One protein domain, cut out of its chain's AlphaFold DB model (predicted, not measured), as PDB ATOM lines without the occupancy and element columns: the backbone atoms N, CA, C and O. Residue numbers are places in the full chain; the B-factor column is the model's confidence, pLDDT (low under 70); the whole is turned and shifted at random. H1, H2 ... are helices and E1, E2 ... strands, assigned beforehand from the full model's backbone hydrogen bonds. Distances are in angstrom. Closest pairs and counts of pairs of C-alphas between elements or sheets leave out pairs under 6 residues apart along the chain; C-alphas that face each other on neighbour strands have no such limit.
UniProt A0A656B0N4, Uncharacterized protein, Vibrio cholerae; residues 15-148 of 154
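What this domain is: This is residues 15 to 148 of the 154 residues of an uncharacterized protein of Vibrio cholerae (UniProt A0A656B0N4). A four-stranded antiparallel sheet has one face covered by helix H3, while H1 packs at one end of the sheet, H2 folds back beside H3 at a steep angle, and H5 crosses H3 on the side away from the sheet. From this body a thin hairpin, E5 and E6, reaches out, and its residues 108 to 113 stick out. The 134 printed residues hold five named helices and six named strands, in the order E1 E2 E3 E4 H1 H2 H3 E5 E6 H4 H5; the class is mixed, and the sheet's order is E1 - E4 - E3 - E2. The whole is compact, with a radius of gyration of the C-alphas of 16.1 A, yet elongated in outline, spanning 52 by 31 by 26 A.

Where its parts are: Find C-alpha 16 at (170.724, 169.566, 133.676); from there E1, residues 16 to 21, runs 16.8 A. Then come E2, residues 28 to 32, E3, residues 37 to 42, 16.6 A, and E4, residues 45 to 50, 16.2 A. H1 is residues 54 to 60; H2, residues 63 to 79, runs 24.9 A and H3, residues 85 to 99, 21.3 A. Look next for E5, residues 106 to 108, E6, residues 113 to 115, and H4, residues 125 to 128. H5, residues 133 to 146, runs 19.8 A to C-alpha 146 at (173.654, 182.129, 114.364).

How they stand to each other: Begin at the sheet, where E1 to E4 form a Greek key: E2 E3 E4 are a meander, each strand the antiparallel neighbour of the one before, and E1 is the antiparallel neighbour of E4. Check N 18 and O 48, 2.9 A, for E1 and E4; N 40 and O 47, 2.8 A, for E4 and E3; and N 30 and O 39, 3.0 A, for E3 and E2. H3, the hub, has a height over the sheet of 9.1 A and runs along the strands, at 12 degrees to E4 on the local plane. H1 and H3 on one face of the sheet make two layers. With residues 93 to 97 alone H3 touches H1, about perpendicular at 90 degrees; the C-alphas of Thr 57 and Arg 97 are closest, 6.3 A. H2 and H3, a helical hairpin, touch at Met 73 and Val 85, whose C-alphas are closest at 5.6 A; the tilt of 37 degrees, opposite ways, is only just steep. H2 only grazes the sheet, with residues 66 to 74. H5 touches H3 at a steep tilt of 46 degrees, opposite ways, the closest C-alphas being those of Ala 95 and Arg 140, 5.0 A. E5 and E6 form a hairpin, with N 114 and O 107 3.0 A apart; H4 touches no helix. Every O i to N i+4 pair is within hydrogen-bond range in H2, H3 and H5, 2 of 3 are in H1, and H4 is too short for such a pair.

The domain as a whole: The two C-alphas farthest apart, those of Leu 79 and Asp 111, are 55.9 A apart. The printed part has no cut, and no link is long. Residues 108 to 113 and 121 to 127, of which 125 to 127 belong to H4, stand free. The mean pLDDT of the printed part is 86.3, and residues 103 to 123 are under 70.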
ATOM      1  N   SER A  15     167.433 166.069 132.808       83.56
ATOM      2  CA  SER A  15     167.745 167.465 132.519       83.56
ATOM      3  C   SER A  15     168.917 167.926 133.379       83.56
ATOM      4  O   SER A  15     169.178 167.361 134.441       83.56
ATOM      5  N   SER A  16     169.639 168.941 132.919       89.44
ATOM      6  CA  SER A  16     170.724 169.566 133.676       89.44
ATOM      7  C   SER A  16     170.562 171.074 133.655       89.44
ATOM      8  O   SER A  16     170.124 171.652 132.663       89.44
ATOM      9  N   LEU A  17     170.885 171.698 134.780       94.25
ATOM     10  CA  LEU A  17     170.842 173.139 134.944       94.25
ATOM     11  C   LEU A  17     172.263 173.639 135.177       94.25
ATOM     12  O   LEU A  17     172.905 173.253 136.156       94.25
ATOM     13  N   TYR A  18     172.733 174.506 134.290       96.06
ATOM     14  CA  TYR A  18     173.960 175.262 134.488       96.06
ATOM     15  C   TYR A  18     173.612 176.637 135.034       96.06
ATOM     16  O   TYR A  18     172.699 177.293 134.535       96.06
ATOM     17  N   VAL A  19     174.345 177.058 136.060       96.50
ATOM     18  CA  VAL A  19     174.191 178.375 136.672       96.50
ATOM     19  C   VAL A  19     175.519 179.106 136.572       96.50
ATOM     20  O   VAL A  19     176.552 178.597 137.022       96.50
ATOM     21  N   PHE A  20     175.479 180.295 135.987       96.25
ATOM     22  CA  PHE A  20     176.615 181.193 135.842       96.25
ATOM     23  C   PHE A  20     176.299 182.528 136.508       96.25
ATOM     24  O   PHE A  20     175.155 182.984 136.490       96.25
ATOM     25  N   LYS A  21     177.323 183.153 137.090       94.75
ATOM     26  CA  LYS A  21     177.244 184.521 137.594       94.75
ATOM     27  C   LYS A  21     177.975 185.434 136.614       94.75
ATOM     28  O   LYS A  21     179.120 185.159 136.283       94.75
ATOM     29  N   THR A  22     177.304 186.481 136.166       91.69
ATOM     30  CA  THR A  22     177.760 187.442 135.152       91.69
ATOM     31  C   THR A  22     177.669 188.855 135.720       91.69
ATOM     32  O   THR A  22     176.807 189.114 136.560       91.69
ATOM     33  N   LYS A  23     178.511 189.785 135.273       90.12
ATOM     34  CA  LYS A  23     178.444 191.196 135.689       90.12
ATOM     35  C   LYS A  23     177.274 191.939 135.055       90.12
ATOM     36  O   LYS A  23     176.654 192.758 135.728       90.12
ATOM     37  N   ASN A  24     176.960 191.641 133.793       84.88
ATOM     38  CA  ASN A  24     175.792 192.208 133.119       84.88
ATOM     39  C   ASN A  24     174.511 191.774 133.870       84.88
ATOM     40  O   ASN A  24     174.363 190.590 134.191       84.88
ATOM     41  N   THR A  25     173.612 192.725 134.144       91.31
ATOM     42  CA  THR A  25     172.363 192.526 134.904       91.31
ATOM     43  C   THR A  25     171.094 192.518 134.051       91.31
ATOM     44  O   THR A  25     169.995 192.372 134.593       91.31
ATOM     45  N   GLU A  26     171.223 192.674 132.736       91.06
ATOM     46  CA  GLU A  26     170.103 192.664 131.803       91.06
ATOM     47  C   GLU A  26     169.404 191.307 131.825       91.06
ATOM     48  O   GLU A  26     170.021 190.252 131.980       91.06
ATOM     49  N   THR A  27     168.083 191.334 131.689       94.12
ATOM     50  CA  THR A  27     167.286 190.109 131.630       94.12
ATOM     51  C   THR A  27     167.292 189.578 130.202       94.12
ATOM     52  O   THR A  27     167.147 190.348 129.258       94.12
ATOM     53  N   ASP A  28     167.436 188.265 130.050       95.12
ATOM     54  CA  ASP A  28     167.438 187.599 128.746       95.12
ATOM     55  C   ASP A  28     166.684 186.269 128.854       95.12
ATOM     56  O   ASP A  28     166.786 185.562 129.861       95.12
ATOM     57  N   LEU A  29     165.910 185.927 127.831       96.31
ATOM     58  CA  LEU A  29     165.164 184.675 127.748       96.31
ATOM     59  C   LEU A  29     165.290 184.141 126.327       96.31
ATOM     60  O   LEU A  29     164.769 184.731 125.384       96.31
ATOM     61  N   VAL A  30     165.949 182.994 126.188       95.25
ATOM     62  CA  VAL A  30     166.134 182.336 124.894       95.25
ATOM     63  C   VAL A  30     165.632 180.907 124.984       95.25
ATOM     64  O   VAL A  30     166.013 180.149 125.874       95.25
ATOM     65  N   THR A  31     164.795 180.521 124.028       93.69
ATOM     66  CA  THR A  31     164.286 179.155 123.902       93.69
ATOM     67  C   THR A  31     164.741 178.554 122.585       93.69
ATOM     68  O   THR A  31     164.478 179.114 121.524       93.69
ATOM     69  N   ILE A  32     165.386 177.397 122.653       91.25
ATOM     70  CA  ILE A  32     165.877 176.655 121.497       91.25
ATOM     71  C   ILE A  32     165.129 175.334 121.434       91.25
ATOM     72  O   ILE A  32     165.105 174.581 122.409       91.25
ATOM     73  N   VAL A  33     164.513 175.058 120.285       85.75
ATOM     74  CA  VAL A  33     163.719 173.840 120.070       85.75
ATOM     75  C   VAL A  33     164.628 172.617 119.964       85.75
ATOM     76  O   VAL A  33     164.399 171.624 120.658       85.75
ATOM     77  N   GLU A  34     165.690 172.722 119.161       84.31
ATOM     78  CA  GLU A  34     166.656 171.652 118.916       84.31
ATOM     79  C   GLU A  34     168.096 172.187 119.053       84.31
ATOM     80  O   GLU A  34     168.493 173.066 118.284       84.31
ATOM     81  N   PRO A  35     168.893 171.700 120.022       85.12
ATOM     82  CA  PRO A  35     168.524 170.764 121.081       85.12
ATOM     83  C   PRO A  35     167.739 171.492 122.177       85.12
ATOM     84  O   PRO A  35     168.179 172.542 122.634       85.12
ATOM     85  N   SER A  36     166.617 170.928 122.637       89.12
ATOM     86  CA  SER A  36     165.675 171.548 123.591       89.12
ATOM     87  C   SER A  36     166.369 172.202 124.797       89.12
ATOM     88  O   SER A  36     166.755 171.529 125.759       89.12
ATOM     89  N   THR A  37     166.595 173.514 124.729       93.38
ATOM     90  CA  THR A  37     167.404 174.290 125.685       93.38
ATOM     91  C   THR A  37     166.684 175.583 126.011       93.38
ATOM     92  O   THR A  37     166.136 176.232 125.122       93.38
ATOM     93  N   LEU A  38     166.719 175.979 127.277       95.81
ATOM     94  CA  LEU A  38     166.206 177.263 127.723       95.81
ATOM     95  C   LEU A  38     167.310 178.023 128.454       95.81
ATOM     96  O   LEU A  38     167.904 177.492 129.389       95.81
ATOM     97  N   LEU A  39     167.568 179.256 128.037       97.12
ATOM     98  CA  LEU A  39     168.346 180.222 128.797       97.12
ATOM     99  C   LEU A  39     167.394 181.197 129.470       97.12
ATOM    100  O   LEU A  39     166.534 181.768 128.809       97.12
ATOM    101  N   LEU A  40     167.596 181.423 130.761       97.56
ATOM    102  CA  LEU A  40     166.963 182.488 131.521       97.56
ATOM    103  C   LEU A  40     168.055 183.241 132.272       97.56
ATOM    104  O   LEU A  40     168.744 182.666 133.109       97.56
ATOM    105  N   LYS A  41     168.218 184.525 131.996       96.69
ATOM    106  CA  LYS A  41     169.097 185.420 132.743       96.69
ATOM    107  C   LYS A  41     168.241 186.419 133.505       96.69
ATOM    108  O   LYS A  41     167.381 187.055 132.909       96.69
ATOM    109  N   ILE A  42     168.481 186.550 134.807       96.12
ATOM    110  CA  ILE A  42     167.814 187.519 135.681       96.12
ATOM    111  C   ILE A  42     168.877 188.138 136.589       96.12
ATOM    112  O   ILE A  42     169.524 187.442 137.378       96.12
ATOM    113  N   GLY A  43     169.060 189.455 136.483       93.94
ATOM    114  CA  GLY A  43     170.142 190.146 137.174       93.94
ATOM    115  C   GLY A  43     171.499 189.543 136.804       93.94
ATOM    116  O   GLY A  43     171.776 189.261 135.643       93.94
ATOM    117  N   SER A  44     172.343 189.303 137.808       94.75
ATOM    118  CA  SER A  44     173.676 188.713 137.607       94.75
ATOM    119  C   SER A  44     173.670 187.191 137.427       94.75
ATOM    120  O   SER A  44     174.739 186.596 137.320       94.75
ATOM    121  N   LEU A  45     172.508 186.533 137.429       97.00
ATOM    122  CA  LEU A  45     172.411 185.079 137.338       97.00
ATOM    123  C   LEU A  45     171.934 184.659 135.954       97.00
ATOM    124  O   LEU A  45     170.894 185.105 135.478       97.00
ATOM    125  N   THR A  46     172.684 183.755 135.335       97.38
ATOM    126  CA  THR A  46     172.337 183.102 134.076       97.38
ATOM    127  C   THR A  46     172.080 181.626 134.336       97.38
ATOM    128  O   THR A  46     172.939 180.919 134.861       97.38
ATOM    129  N   PHE A  47     170.910 181.158 133.927       97.75
ATOM    130  CA  PHE A  47     170.455 179.783 134.025       97.75
ATOM    131  C   PHE A  47     170.365 179.197 132.618       97.75
ATOM    132  O   PHE A  47     169.657 179.740 131.777       97.75
ATOM    133  N   VAL A  48     171.049 178.083 132.360       97.12
ATOM    134  CA  VAL A  48     170.913 177.327 131.107       97.12
ATOM    135  C   VAL A  48     170.392 175.934 131.430       97.12
ATOM    136  O   VAL A  48     171.112 175.088 131.966       97.12
ATOM    137  N   LEU A  49     169.117 175.710 131.128       95.19
ATOM    138  CA  LEU A  49     168.417 174.453 131.328       95.19
ATOM    139  C   LEU A  49     168.496 173.602 130.060       95.19
ATOM    140  O   LEU A  49     167.905 173.918 129.026       95.19
ATOM    141  N   CYS A  50     169.191 172.476 130.165       91.69
ATOM    142  CA  CYS A  50     169.255 171.457 129.133       91.69
ATOM    143  C   CYS A  50     168.147 170.433 129.361       91.69
ATOM    144  O   CYS A  50     168.289 169.543 130.203       91.69
ATOM    145  N   ILE A  51     167.052 170.556 128.614       86.56
ATOM    146  CA  ILE A  51     165.893 169.664 128.711       86.56
ATOM    147  C   ILE A  51     166.143 168.446 127.826       86.56
ATOM    148  O   ILE A  51     166.491 168.609 126.656       86.56
ATOM    149  N   CYS A  52     165.955 167.244 128.371       77.81
ATOM    150  CA  CYS A  52     166.274 165.964 127.723       77.81
ATOM    151  C   CYS A  52     167.781 165.794 127.433       77.81
ATOM    152  O   CYS A  52     168.437 166.641 126.826       77.81
ATOM    153  N   ASP A  53     168.365 164.673 127.840       72.94
ATOM    154  CA  ASP A  53     169.813 164.397 127.775       72.94
ATOM    155  C   ASP A  53     170.702 165.446 128.461       72.94
ATOM    156  O   ASP A  53     171.902 165.558 128.174       72.94
ATOM    157  N   GLY A  54     170.148 166.222 129.394       75.00
ATOM    158  CA  GLY A  54     170.966 167.109 130.217       75.00
ATOM    159  C   GLY A  54     172.027 166.326 130.999       75.00
ATOM    160  O   GLY A  54     173.136 166.814 131.212       75.00
ATOM    161  N   PHE A  55     171.723 165.066 131.331       76.88
ATOM    162  CA  PHE A  55     172.667 164.129 131.935       76.88
ATOM    163  C   PHE A  55     173.931 163.920 131.084       76.88
ATOM    164  O   PHE A  55     175.030 164.104 131.596       76.88
ATOM    165  N   LEU A  56     173.799 163.621 129.785       80.12
ATOM    166  CA  LEU A  56     174.961 163.432 128.904       80.12
ATOM    167  C   LEU A  56     175.761 164.725 128.759       80.12
ATOM    168  O   LEU A  56     176.978 164.711 128.875       80.12
ATOM    169  N   THR A  57     175.073 165.857 128.605       86.38
ATOM    170  CA  THR A  57     175.715 167.183 128.529       86.38
ATOM    171  C   THR A  57     176.611 167.436 129.750       86.38
ATOM    172  O   THR A  57     177.733 167.921 129.615       86.38
ATOM    173  N   LYS A  58     176.160 167.023 130.944       85.94
ATOM    174  CA  LYS A  58     176.932 167.123 132.190       85.94
ATOM    175  C   LYS A  58     178.205 166.276 132.172       85.94
ATOM    176  O   LYS A  58     179.167 166.683 132.810       85.94
ATOM    177  N   ASN A  59     178.257 165.155 131.454       85.50
ATOM    178  CA  ASN A  59     179.459 164.314 131.389       85.50
ATOM    179  C   ASN A  59     180.606 164.977 130.612       85.50
ATOM    180  O   ASN A  59     181.762 164.768 130.962       85.50
ATOM    181  N   TYR A  60     180.292 165.824 129.631       89.25
ATOM    182  CA  TYR A  60     181.302 166.557 128.858       89.25
ATOM    183  C   TYR A  60     181.584 167.944 129.433       89.25
ATOM    184  O   TYR A  60     182.729 168.383 129.485       89.25
ATOM    185  N   LEU A  61     180.547 168.635 129.915       92.69
ATOM    186  CA  LEU A  61     180.671 169.959 130.516       92.69
ATOM    187  C   LEU A  61     180.629 169.866 132.045       92.69
ATOM    188  O   LEU A  61     179.680 170.303 132.698       92.69
ATOM    189  N   ASN A  62     181.678 169.286 132.624       92.25
ATOM    190  CA  ASN A  62     181.964 169.307 134.060       92.25
ATOM    191  C   ASN A  62     183.451 169.606 134.304       92.25
ATOM    192  O   ASN A  62     184.198 169.825 133.357       92.25
ATOM    193  N   GLY A  63     183.877 169.662 135.572       94.31
ATOM    194  CA  GLY A  63     185.298 169.686 135.928       94.31
ATOM    195  C   GLY A  63     186.097 170.776 135.205       94.31
ATOM    196  O   GLY A  63     185.799 171.964 135.336       94.31
ATOM    197  N   HIS A  64     187.126 170.364 134.465       95.06
ATOM    198  CA  HIS A  64     188.015 171.263 133.729       95.06
ATOM    199  C   HIS A  64     187.324 171.988 132.551       95.06
ATOM    200  O   HIS A  64     187.391 173.218 132.530       95.06
ATOM    201  N   PRO A  65     186.604 171.316 131.625       94.19
ATOM    202  CA  PRO A  65     185.822 171.992 130.580       94.19
ATOM    203  C   PRO A  65     184.894 173.099 131.099       94.19
ATOM    204  O   PRO A  65     184.887 174.208 130.568       94.19
ATOM    205  N   LEU A  66     184.162 172.841 132.189       95.81
ATOM    206  CA  LEU A  66     183.270 173.844 132.779       95.81
ATOM    207  C   LEU A  66     184.043 175.039 133.361       95.81
ATOM    208  O   LEU A  66     183.579 176.175 133.260       95.81
ATOM    209  N   LYS A  67     185.217 174.807 133.963       96.56
ATOM    210  CA  LYS A  67     186.098 175.892 134.426       96.56
ATOM    211  C   LYS A  67     186.593 176.735 133.253       96.56
ATOM    212  O   LYS A  67     186.533 177.954 133.347       96.56
ATOM    213  N   LYS A  68     186.998 176.102 132.148       95.75
ATOM    214  CA  LYS A  68     187.444 176.799 130.932       95.75
ATOM    215  C   LYS A  68     186.352 177.711 130.369       95.75
ATOM    216  O   LYS A  68     186.637 178.863 130.070       95.75
ATOM    217  N   LEU A  69     185.105 177.233 130.295       96.25
ATOM    218  CA  LEU A  69     183.975 178.062 129.862       96.25
ATOM    219  C   LEU A  69     183.773 179.277 130.779       96.25
ATOM    220  O   LEU A  69     183.582 180.384 130.292       96.25
ATOM    221  N   ARG A  70     183.852 179.096 132.104       96.12
ATOM    222  CA  ARG A  70     183.729 180.212 133.057       96.12
ATOM    223  C   ARG A  70     184.831 181.250 132.867       96.12
ATOM    224  O   ARG A  70     184.524 182.432 132.808       96.12
ATOM    225  N   SER A  71     186.081 180.809 132.739       96.06
ATOM    226  CA  SER A  71     187.210 181.709 132.489       96.06
ATOM    227  C   SER A  71     187.034 182.478 131.182       96.06
ATOM    228  O   SER A  71     187.209 183.689 131.176       96.06
ATOM    229  N   TRP A  72     186.588 181.808 130.118       94.62
ATOM    230  CA  TRP A  72     186.313 182.463 128.843       94.62
ATOM    231  C   TRP A  72     185.220 183.532 128.967       94.62
ATOM    232  O   TRP A  72     185.405 184.659 128.522       94.62
ATOM    233  N   MET A  73     184.112 183.226 129.649       94.44
ATOM    234  CA  MET A  73     183.070 184.223 129.920       94.44
ATOM    235  C   MET A  73     183.623 185.427 130.696       94.44
ATOM    236  O   MET A  73     183.343 186.567 130.347       94.44
ATOM    237  N   GLU A  74     184.418 185.195 131.743       94.00
ATOM    238  CA  GLU A  74     185.014 186.275 132.536       94.00
ATOM    239  C   GLU A  74     186.005 187.131 131.736       94.00
ATOM    240  O   GLU A  74     186.136 188.325 132.010       94.00
ATOM    241  N   GLU A  75     186.730 186.533 130.791       94.00
ATOM    242  CA  GLU A  75     187.643 187.230 129.884       94.00
ATOM    243  C   GLU A  75     186.876 188.131 128.914       94.00
ATOM    244  O   GLU A  75     187.183 189.320 128.836       94.00
ATOM    245  N   GLU A  76     185.830 187.619 128.263       92.38
ATOM    246  CA  GLU A  76     185.000 188.419 127.354       92.38
ATOM    247  C   GLU A  76     184.290 189.568 128.095       92.38
ATOM    248  O   GLU A  76     184.316 190.701 127.621       92.38
ATOM    249  N   GLU A  77     183.761 189.348 129.313       90.12
ATOM    250  CA  GLU A  77     183.178 190.441 130.123       90.12
ATOM    251  C   GLU A  77     184.202 191.515 130.529       90.12
ATOM    252  O   GLU A  77     183.826 192.649 130.838       90.12
ATOM    253  N   LYS A  78     185.490 191.162 130.642       91.00
ATOM    254  CA  LYS A  78     186.556 192.134 130.939       91.00
ATOM    255  C   LYS A  78     186.931 192.943 129.702       91.00
ATOM    256  O   LYS A  78     187.275 194.112 129.858       91.00
ATOM    257  N   LEU A  79     186.904 192.322 128.524       91.50
ATOM    258  CA  LEU A  79     187.224 192.968 127.252       91.50
ATOM    259  C   LEU A  79     186.112 193.925 126.815       91.50
ATOM    260  O   LEU A  79     186.401 195.062 126.451       91.50
ATOM    261  N   ASP A  80     184.855 193.488 126.903       89.38
ATOM    262  CA  ASP A  80     183.680 194.306 126.613       89.38
ATOM    263  C   ASP A  80     182.559 194.028 127.637       89.38
ATOM    264  O   ASP A  80     181.922 192.971 127.600       89.38
ATOM    265  N   PRO A  81     182.255 194.985 128.537       86.38
ATOM    266  CA  PRO A  81     181.166 194.851 129.506       86.38
ATOM    267  C   PRO A  81     179.770 194.646 128.892       86.38
ATOM    268  O   PRO A  81     178.868 194.186 129.595       86.38
ATOM    269  N   HIS A  82     179.574 194.995 127.616       87.31
ATOM    270  CA  HIS A  82     178.309 194.815 126.898       87.31
ATOM    271  C   HIS A  82     178.256 193.503 126.108       87.31
ATOM    272  O   HIS A  82     177.218 193.185 125.519       87.31
ATOM    273  N   PHE A  83     179.333 192.715 126.104       90.12
ATOM    274  CA  PHE A  83     179.351 191.441 125.409       90.12
ATOM    275  C   PHE A  83     178.304 190.480 126.011       90.12
ATOM    276  O   PHE A  83     178.232 190.318 127.236       90.12
ATOM    277  N   PRO A  84     177.491 189.792 125.185       91.62
ATOM    278  CA  PRO A  84     176.405 188.940 125.663       91.62
ATOM    279  C   PRO A  84     176.927 187.576 126.147       91.62
ATOM    280  O   PRO A  84     176.639 186.532 125.558       91.62
ATOM    281  N   VAL A  85     177.686 187.549 127.246       93.69
ATOM    282  CA  VAL A  85     178.322 186.322 127.762       93.69
ATOM    283  C   VAL A  85     177.347 185.202 128.105       93.69
ATOM    284  O   VAL A  85     177.701 184.026 128.039       93.69
ATOM    285  N   GLN A  86     176.096 185.530 128.426       94.62
ATOM    286  CA  GLN A  86     175.059 184.524 128.627       94.62
ATOM    287  C   GLN A  86     174.793 183.734 127.338       94.62
ATOM    288  O   GLN A  86     174.598 182.519 127.384       94.62
ATOM    289  N   LYS A  87     174.857 184.400 126.179       94.44
ATOM    290  CA  LYS A  87     174.688 183.763 124.873       94.44
ATOM    291  C   LYS A  87     175.934 182.977 124.469       94.44
ATOM    292  O   LYS A  87     175.788 181.929 123.855       94.44
ATOM    293  N   LEU A  88     177.131 183.394 124.892       94.88
ATOM    294  CA  LEU A  88     178.348 182.580 124.759       94.88
ATOM    295  C   LEU A  88     178.216 181.247 125.512       94.88
ATOM    296  O   LEU A  88     178.456 180.185 124.941       94.88
ATOM    297  N   ALA A  89     177.772 181.288 126.772       95.50
ATOM    298  CA  ALA A  89     177.528 180.077 127.556       95.50
ATOM    299  C   ALA A  89     176.482 179.167 126.897       95.50
ATOM    300  O   ALA A  89     176.658 177.948 126.830       95.50
ATOM    301  N   LEU A  90     175.397 179.763 126.389       96.06
ATOM    302  CA  LEU A  90     174.366 179.041 125.653       96.06
ATOM    303  C   LEU A  90     174.920 178.393 124.381       96.06
ATOM    304  O   LEU A  90     174.625 177.227 124.127       96.06
ATOM    305  N   ALA A  91     175.720 179.124 123.604       95.38
ATOM    306  CA  ALA A  91     176.307 178.643 122.361       95.38
ATOM    307  C   ALA A  91     177.209 177.427 122.593       95.38
ATOM    308  O   ALA A  91     177.056 176.424 121.899       95.38
ATOM    309  N   GLU A  92     178.075 177.472 123.611       95.25
ATOM    310  CA  GLU A  92     178.947 176.344 123.961       95.25
ATOM    311  C   GLU A  92     178.135 175.098 124.328       95.25
ATOM    312  O   GLU A  92     178.395 173.994 123.845       95.25
ATOM    313  N   ILE A  93     177.105 175.282 125.156       95.50
ATOM    314  CA  ILE A  93     176.216 174.199 125.573       95.50
ATOM    315  C   ILE A  93     175.471 173.618 124.366       95.50
ATOM    316  O   ILE A  93     175.363 172.400 124.242       95.50
ATOM    317  N   ILE A  94     174.967 174.453 123.458       94.69
ATOM    318  CA  ILE A  94     174.269 173.987 122.254       94.69
ATOM    319  C   ILE A  94     175.215 173.243 121.324       94.69
ATOM    320  O   ILE A  94     174.849 172.167 120.858       94.69
ATOM    321  N   ALA A  95     176.411 173.776 121.073       94.44
ATOM    322  CA  ALA A  95     177.394 173.143 120.204       94.44
ATOM    323  C   ALA A  95     177.738 171.740 120.712       94.44
ATOM    324  O   ALA A  95     177.597 170.757 119.987       94.44
ATOM    325  N   LEU A  96     178.033 171.627 122.008       93.50
ATOM    326  CA  LEU A  96     178.259 170.345 122.660       93.50
ATOM    327  C   LEU A  96     177.065 169.403 122.490       93.50
ATOM    328  O   LEU A  96     177.214 168.251 122.093       93.50
ATOM    329  N   ARG A  97     175.849 169.898 122.739       91.12
ATOM    330  CA  ARG A  97     174.627 169.097 122.624       91.12
ATOM    331  C   ARG A  97     174.305 168.672 121.195       91.12
ATOM    332  O   ARG A  97     173.657 167.636 121.060       91.12
ATOM    333  N   LYS A  98     174.706 169.433 120.175       90.62
ATOM    334  CA  LYS A  98     174.584 169.059 118.757       90.62
ATOM    335  C   LYS A  98     175.604 167.975 118.379       90.62
ATOM    336  O   LYS A  98     175.284 167.128 117.555       90.62
ATOM    337  N   CYS A  99     176.780 167.954 119.010       91.69
ATOM    338  CA  CYS A  99     177.861 167.024 118.665       91.69
ATOM    339  C   CYS A  99     177.890 165.716 119.472       91.69
ATOM    340  O   CYS A  99     178.580 164.788 119.060       91.69
ATOM    341  N   ILE A 100     177.174 165.605 120.600       87.88
ATOM    342  CA  ILE A 100     177.022 164.315 121.300       87.88
ATOM    343  C   ILE A 100     176.238 163.365 120.377       87.88
ATOM    344  O   ILE A 100     175.080 163.667 120.076       87.88
ATOM    345  N   PRO A 101     176.805 162.220 119.959       81.69
ATOM    346  CA  PRO A 101     176.108 161.271 119.096       81.69
ATOM    347  C   PRO A 101     175.061 160.505 119.918       81.69
ATOM    348  O   PRO A 101     175.401 159.722 120.801       81.69
ATOM    349  N   LYS A 102     173.767 160.764 119.684       72.88
ATOM    350  CA  LYS A 102     172.658 160.223 120.503       72.88
ATOM    351  C   LYS A 102     171.736 159.336 119.681       72.88
ATOM    352  O   LYS A 102     171.445 159.633 118.526       72.88
ATOM    353  N   ASN A 103     171.197 158.310 120.330       61.44
ATOM    354  CA  ASN A 103     170.073 157.534 119.809       61.44
ATOM    355  C   ASN A 103     168.727 158.229 120.112       61.44
ATOM    356  O   ASN A 103     168.676 159.120 120.964       61.44
ATOM    357  N   PRO A 104     167.623 157.842 119.440       57.72
ATOM    358  CA  PRO A 104     166.328 158.508 119.583       57.72
ATOM    359  C   PRO A 104     165.814 158.528 121.032       57.72
ATOM    360  O   PRO A 104     165.795 157.505 121.712       57.72
ATOM    361  N   ARG A 105     165.352 159.701 121.487       64.56
ATOM    362  CA  ARG A 105     164.940 159.980 122.881       64.56
ATOM    363  C   ARG A 105     163.647 159.294 123.319       64.56
ATOM    364  O   ARG A 105     163.488 158.987 124.500       64.56
ATOM    365  N   PHE A 106     162.730 159.056 122.386       65.81
ATOM    366  CA  PHE A 106     161.441 158.426 122.653       65.81
ATOM    367  C   PHE A 106     161.115 157.404 121.583       65.81
ATOM    368  O   PHE A 106     161.164 157.708 120.391       65.81
ATOM    369  N   VAL A 107     160.737 156.210 122.023       62.41
ATOM    370  CA  VAL A 107     160.137 155.204 121.153       62.41
ATOM    371  C   VAL A 107     158.648 155.168 121.452       62.41
ATOM    372  O   VAL A 107     158.236 155.002 122.602       62.41
ATOM    373  N   TYR A 108     157.854 155.348 120.402       64.69
ATOM    374  CA  TYR A 108     156.404 155.260 120.452       64.69
ATOM    375  C   TYR A 108     155.981 153.864 119.998       64.69
ATOM    376  O   TYR A 108     156.390 153.408 118.930       64.69
ATOM    377  N   SER A 109     155.141 153.194 120.782       68.25
ATOM    378  CA  SER A 109     154.352 152.054 120.314       68.25
ATOM    379  C   SER A 109     152.861 152.389 120.398       68.25
ATOM    380  O   SER A 109     152.484 153.473 120.848       68.25
ATOM    381  N   LYS A 110     151.999 151.466 119.956       69.81
ATOM    382  CA  LYS A 110     150.540 151.628 120.056       69.81
ATOM    383  C   LYS A 110     150.056 151.804 121.504       69.81
ATOM    384  O   LYS A 110     149.056 152.482 121.707       69.81
ATOM    385  N   ASP A 111     150.797 151.268 122.477       69.31
ATOM    386  CA  ASP A 111     150.337 151.130 123.865       69.31
ATOM    387  C   ASP A 111     151.247 151.824 124.897       69.31
ATOM    388  O   ASP A 111     150.854 151.980 126.050       69.31
ATOM    389  N   GLN A 112     152.459 152.256 124.519       63.00
ATOM    390  CA  GLN A 112     153.404 152.880 125.454       63.00
ATOM    391  C   GLN A 112     154.342 153.901 124.800       63.00
ATOM    392  O   GLN A 112     154.698 153.811 123.623       63.00
ATOM    393  N   ILE A 113     154.783 154.861 125.615       61.16
ATOM    394  CA  ILE A 113     155.876 155.787 125.311       61.16
ATOM    395  C   ILE A 113     157.040 155.409 126.223       61.16
ATOM    396  O   ILE A 113     156.915 155.494 127.444       61.16
ATOM    397  N   ILE A 114     158.172 155.015 125.638       61.44
ATOM    398  CA  ILE A 114     159.388 154.689 126.393       61.44
ATOM    399  C   ILE A 114     160.373 155.848 126.247       61.44
ATOM    400  O   ILE A 114     160.781 156.188 125.135       61.44
ATOM    401  N   ASN A 115     160.762 156.448 127.376       59.50
ATOM    402  CA  ASN A 115     161.871 157.396 127.429       59.50
ATOM    403  C   ASN A 115     163.195 156.618 127.409       59.50
ATOM    404  O   ASN A 115     163.532 155.949 128.382       59.50
ATOM    405  N   MET A 116     163.945 156.734 126.314       62.53
ATOM    406  CA  MET A 116     165.209 156.021 126.104       62.53
ATOM    407  C   MET A 116     166.440 156.820 126.542       62.53
ATOM    408  O   MET A 116     167.555 156.311 126.446       62.53
ATOM    409  N   SER A 117     166.257 158.042 127.057       55.53
ATOM    410  CA  SER A 117     167.340 158.993 127.367       55.53
ATOM    411  C   SER A 117     168.362 158.476 128.400       55.53
ATOM    412  O   SER A 117     169.400 159.100 128.600       55.53
ATOM    413  N   LEU A 118     168.075 157.353 129.074       54.06
ATOM    414  CA  LEU A 118     168.982 156.653 129.996       54.06
ATOM    415  C   LEU A 118     169.107 155.140 129.710       54.06
ATOM    416  O   LEU A 118     169.801 154.437 130.437       54.06
ATOM    417  N   SER A 119     168.443 154.620 128.672       51.75
ATOM    418  CA  SER A 119     168.262 153.173 128.448       51.75
ATOM    419  C   SER A 119     169.157 152.599 127.349       51.75
ATOM    420  O   SER A 119     168.967 151.475 126.891       51.75
ATOM    421  N   THR A 120     170.145 153.358 126.898       52.97
ATOM    422  CA  THR A 120     171.121 152.902 125.911       52.97
ATOM    423  C   THR A 120     172.262 152.161 126.597       52.97
ATOM    424  O   THR A 120     173.197 152.781 127.105       52.97
ATOM    425  N   MET A 121     172.210 150.828 126.591       56.69
ATOM    426  CA  MET A 121     173.356 150.001 126.968       56.69
ATOM    427  C   MET A 121     174.393 150.019 125.835       56.69
ATOM    428  O   MET A 121     174.301 149.246 124.884       56.69
ATOM    429  N   ALA A 122     175.379 150.913 125.915       63.62
ATOM    430  CA  ALA A 122     176.555 150.853 125.051       63.62
ATOM    431  C   ALA A 122     177.593 149.906 125.673       63.62
ATOM    432  O   ALA A 122     177.936 150.059 126.843       63.62
ATOM    433  N   LYS A 123     178.120 148.945 124.896       68.12
ATOM    434  CA  LYS A 123     179.190 148.034 125.359       68.12
ATOM    435  C   LYS A 123     180.448 148.791 125.807       68.12
ATOM    436  O   LYS A 123     181.112 148.354 126.738       68.12
ATOM    437  N   ASN A 124     180.758 149.907 125.145       76.06
ATOM    438  CA  ASN A 124     181.788 150.858 125.551       76.06
ATOM    439  C   ASN A 124     181.232 152.289 125.376       76.06
ATOM    440  O   ASN A 124     181.200 152.784 124.245       76.06
ATOM    441  N   PRO A 125     180.728 152.925 126.449       70.88
ATOM    442  CA  PRO A 125     180.105 154.244 126.365       70.88
ATOM    443  C   PRO A 125     181.096 155.348 125.979       70.88
ATOM    444  O   PRO A 125     180.693 156.281 125.290       70.88
ATOM    445  N   ASP A 126     182.373 155.219 126.347       74.81
ATOM    446  CA  ASP A 126     183.395 156.233 126.056       74.81
ATOM    447  C   ASP A 126     183.646 156.366 124.554       74.81
ATOM    448  O   ASP A 126     183.823 157.471 124.054       74.81
ATOM    449  N   ILE A 127     183.595 155.247 123.824       79.69
ATOM    450  CA  ILE A 127     183.710 155.230 122.359       79.69
ATOM    451  C   ILE A 127     182.374 155.604 121.712       79.69
ATOM    452  O   ILE A 127     182.333 156.426 120.802       79.69
ATOM    453  N   ALA A 128     181.266 155.013 122.174       78.44
ATOM    454  CA  ALA A 128     179.955 155.197 121.548       78.44
ATOM    455  C   ALA A 128     179.452 156.645 121.619       78.44
ATOM    456  O   ALA A 128     178.751 157.089 120.711       78.44
ATOM    457  N   TYR A 129     179.813 157.367 122.682       80.81
ATOM    458  CA  TYR A 129     179.442 158.763 122.882       80.81
ATOM    459  C   TYR A 129     180.599 159.736 122.637       80.81
ATOM    460  O   TYR A 129     180.481 160.916 122.962       80.81
ATOM    461  N   GLN A 130     181.726 159.288 122.084       86.81
ATOM    462  CA  GLN A 130     182.868 160.170 121.872       86.81
ATOM    463  C   GLN A 130     182.494 161.344 120.959       86.81
ATOM    464  O   GLN A 130     181.946 161.158 119.873       86.81
ATOM    465  N   ILE A 131     182.807 162.563 121.400       89.50
ATOM    466  CA  ILE A 131     182.640 163.762 120.580       89.50
ATOM    467  C   ILE A 131     183.868 163.916 119.684       89.50
ATOM    468  O   ILE A 131     185.004 163.781 120.137       89.50
ATOM    469  N   ASN A 132     183.634 164.225 118.410       92.31
ATOM    470  CA  ASN A 132     184.686 164.660 117.499       92.31
ATOM    471  C   ASN A 132     184.990 166.150 117.751       92.31
ATOM    472  O   ASN A 132     184.139 167.007 117.514       92.31
ATOM    473  N   GLU A 133     186.197 166.449 118.229       91.06
ATOM    474  CA  GLU A 133     186.626 167.806 118.596       91.06
ATOM    475  C   GLU A 133     186.703 168.775 117.404       91.06
ATOM    476  O   GLU A 133     186.373 169.955 117.544       91.06
ATOM    477  N   GLU A 134     187.090 168.299 116.216       92.94
ATOM    478  CA  GLU A 134     187.115 169.127 115.002       92.94
ATOM    479  C   GLU A 134     185.693 169.533 114.605       92.94
ATOM    480  O   GLU A 134     185.418 170.707 114.342       92.94
ATOM    481  N   HIS A 135     184.766 168.574 114.652       94.19
ATOM    482  CA  HIS A 135     183.352 168.831 114.409       94.19
ATOM    483  C   HIS A 135     182.758 169.774 115.464       94.19
ATOM    484  O   HIS A 135     182.049 170.715 115.109       94.19
ATOM    485  N   LEU A 136     183.094 169.591 116.746       93.94
ATOM    486  CA  LEU A 136     182.670 170.493 117.818       93.94
ATOM    487  C   LEU A 136     183.164 171.924 117.583       93.94
ATOM    488  O   LEU A 136     182.401 172.873 117.754       93.94
ATOM    489  N   SER A 137     184.422 172.090 117.172       92.44
ATOM    490  CA  SER A 137     184.990 173.402 116.853       92.44
ATOM    491  C   SER A 137     184.232 174.094 115.717       92.44
ATOM    492  O   SER A 137     183.899 175.276 115.826       92.44
ATOM    493  N   HIS A 138     183.890 173.348 114.663       94.25
ATOM    494  CA  HIS A 138     183.081 173.853 113.554       94.25
ATOM    495  C   HIS A 138     181.687 174.297 114.014       94.25
ATOM    496  O   HIS A 138     181.312 175.454 113.827       94.25
ATOM    497  N   VAL A 139     180.949 173.411 114.689       94.50
ATOM    498  CA  VAL A 139     179.578 173.684 115.149       94.50
ATOM    499  C   VAL A 139     179.544 174.832 116.159       94.50
ATOM    500  O   VAL A 139     178.620 175.641 116.143       94.50
ATOM    501  N   ARG A 140     180.562 174.958 117.018       94.19
ATOM    502  CA  ARG A 140     180.700 176.096 117.938       94.19
ATOM    503  C   ARG A 140     180.704 177.420 117.179       94.19
ATOM    504  O   ARG A 140     179.965 178.329 117.551       94.19
ATOM    505  N   ARG A 141     181.502 177.527 116.111       92.19
ATOM    506  CA  ARG A 141     181.567 178.741 115.280       92.19
ATOM    507  C   ARG A 141     180.226 179.023 114.609       92.19
ATOM    508  O   ARG A 141     179.768 180.159 114.653       92.19
ATOM    509  N   GLU A 142     179.574 178.003 114.055       94.38
ATOM    510  CA  GLU A 142     178.251 178.150 113.434       94.38
ATOM    511  C   GLU A 142     177.207 178.671 114.425       94.38
ATOM    512  O   GLU A 142     176.538 179.661 114.149       94.38
ATOM    513  N   VAL A 143     177.110 178.065 115.612       94.62
ATOM    514  CA  VAL A 143     176.134 178.464 116.638       94.62
ATOM    515  C   VAL A 143     176.396 179.888 117.137       94.62
ATOM    516  O   VAL A 143     175.455 180.653 117.337       94.62
ATOM    517  N   LEU A 144     177.662 180.273 117.320       92.56
ATOM    518  CA  LEU A 144     178.018 181.645 117.691       92.56
ATOM    519  C   LEU A 144     177.575 182.653 116.624       92.56
ATOM    520  O   LEU A 144     176.971 183.672 116.963       92.56
ATOM    521  N   LEU A 145     177.810 182.341 115.347       92.00
ATOM    522  CA  LEU A 145     177.380 183.170 114.221       92.00
ATOM    523  C   LEU A 145     175.851 183.270 114.131       92.00
ATOM    524  O   LEU A 145     175.334 184.374 113.964       92.00
ATOM    525  N   GLU A 146     175.126 182.160 114.306       91.69
ATOM    526  CA  GLU A 146     173.654 182.129 114.364       91.69
ATOM    527  C   GLU A 146     173.104 183.039 115.477       91.69
ATOM    528  O   GLU A 146     172.057 183.664 115.320       91.69
ATOM    529  N   MET A 147     173.826 183.154 116.596       90.88
ATOM    530  CA  MET A 147     173.472 184.035 117.714       90.88
ATOM    531  C   MET A 147     173.948 185.485 117.548       90.88
ATOM    532  O   MET A 147     173.721 186.304 118.443       90.88
ATOM    533  N   GLY A 148     174.609 185.812 116.434       89.38
ATOM    534  CA  GLY A 148     175.173 187.136 116.172       89.38
ATOM    535  C   GLY A 148     176.397 187.475 117.027       89.38
ATOM    536  O   GLY A 148     176.754 188.646 117.138       89.38
TER     537      GLY A 148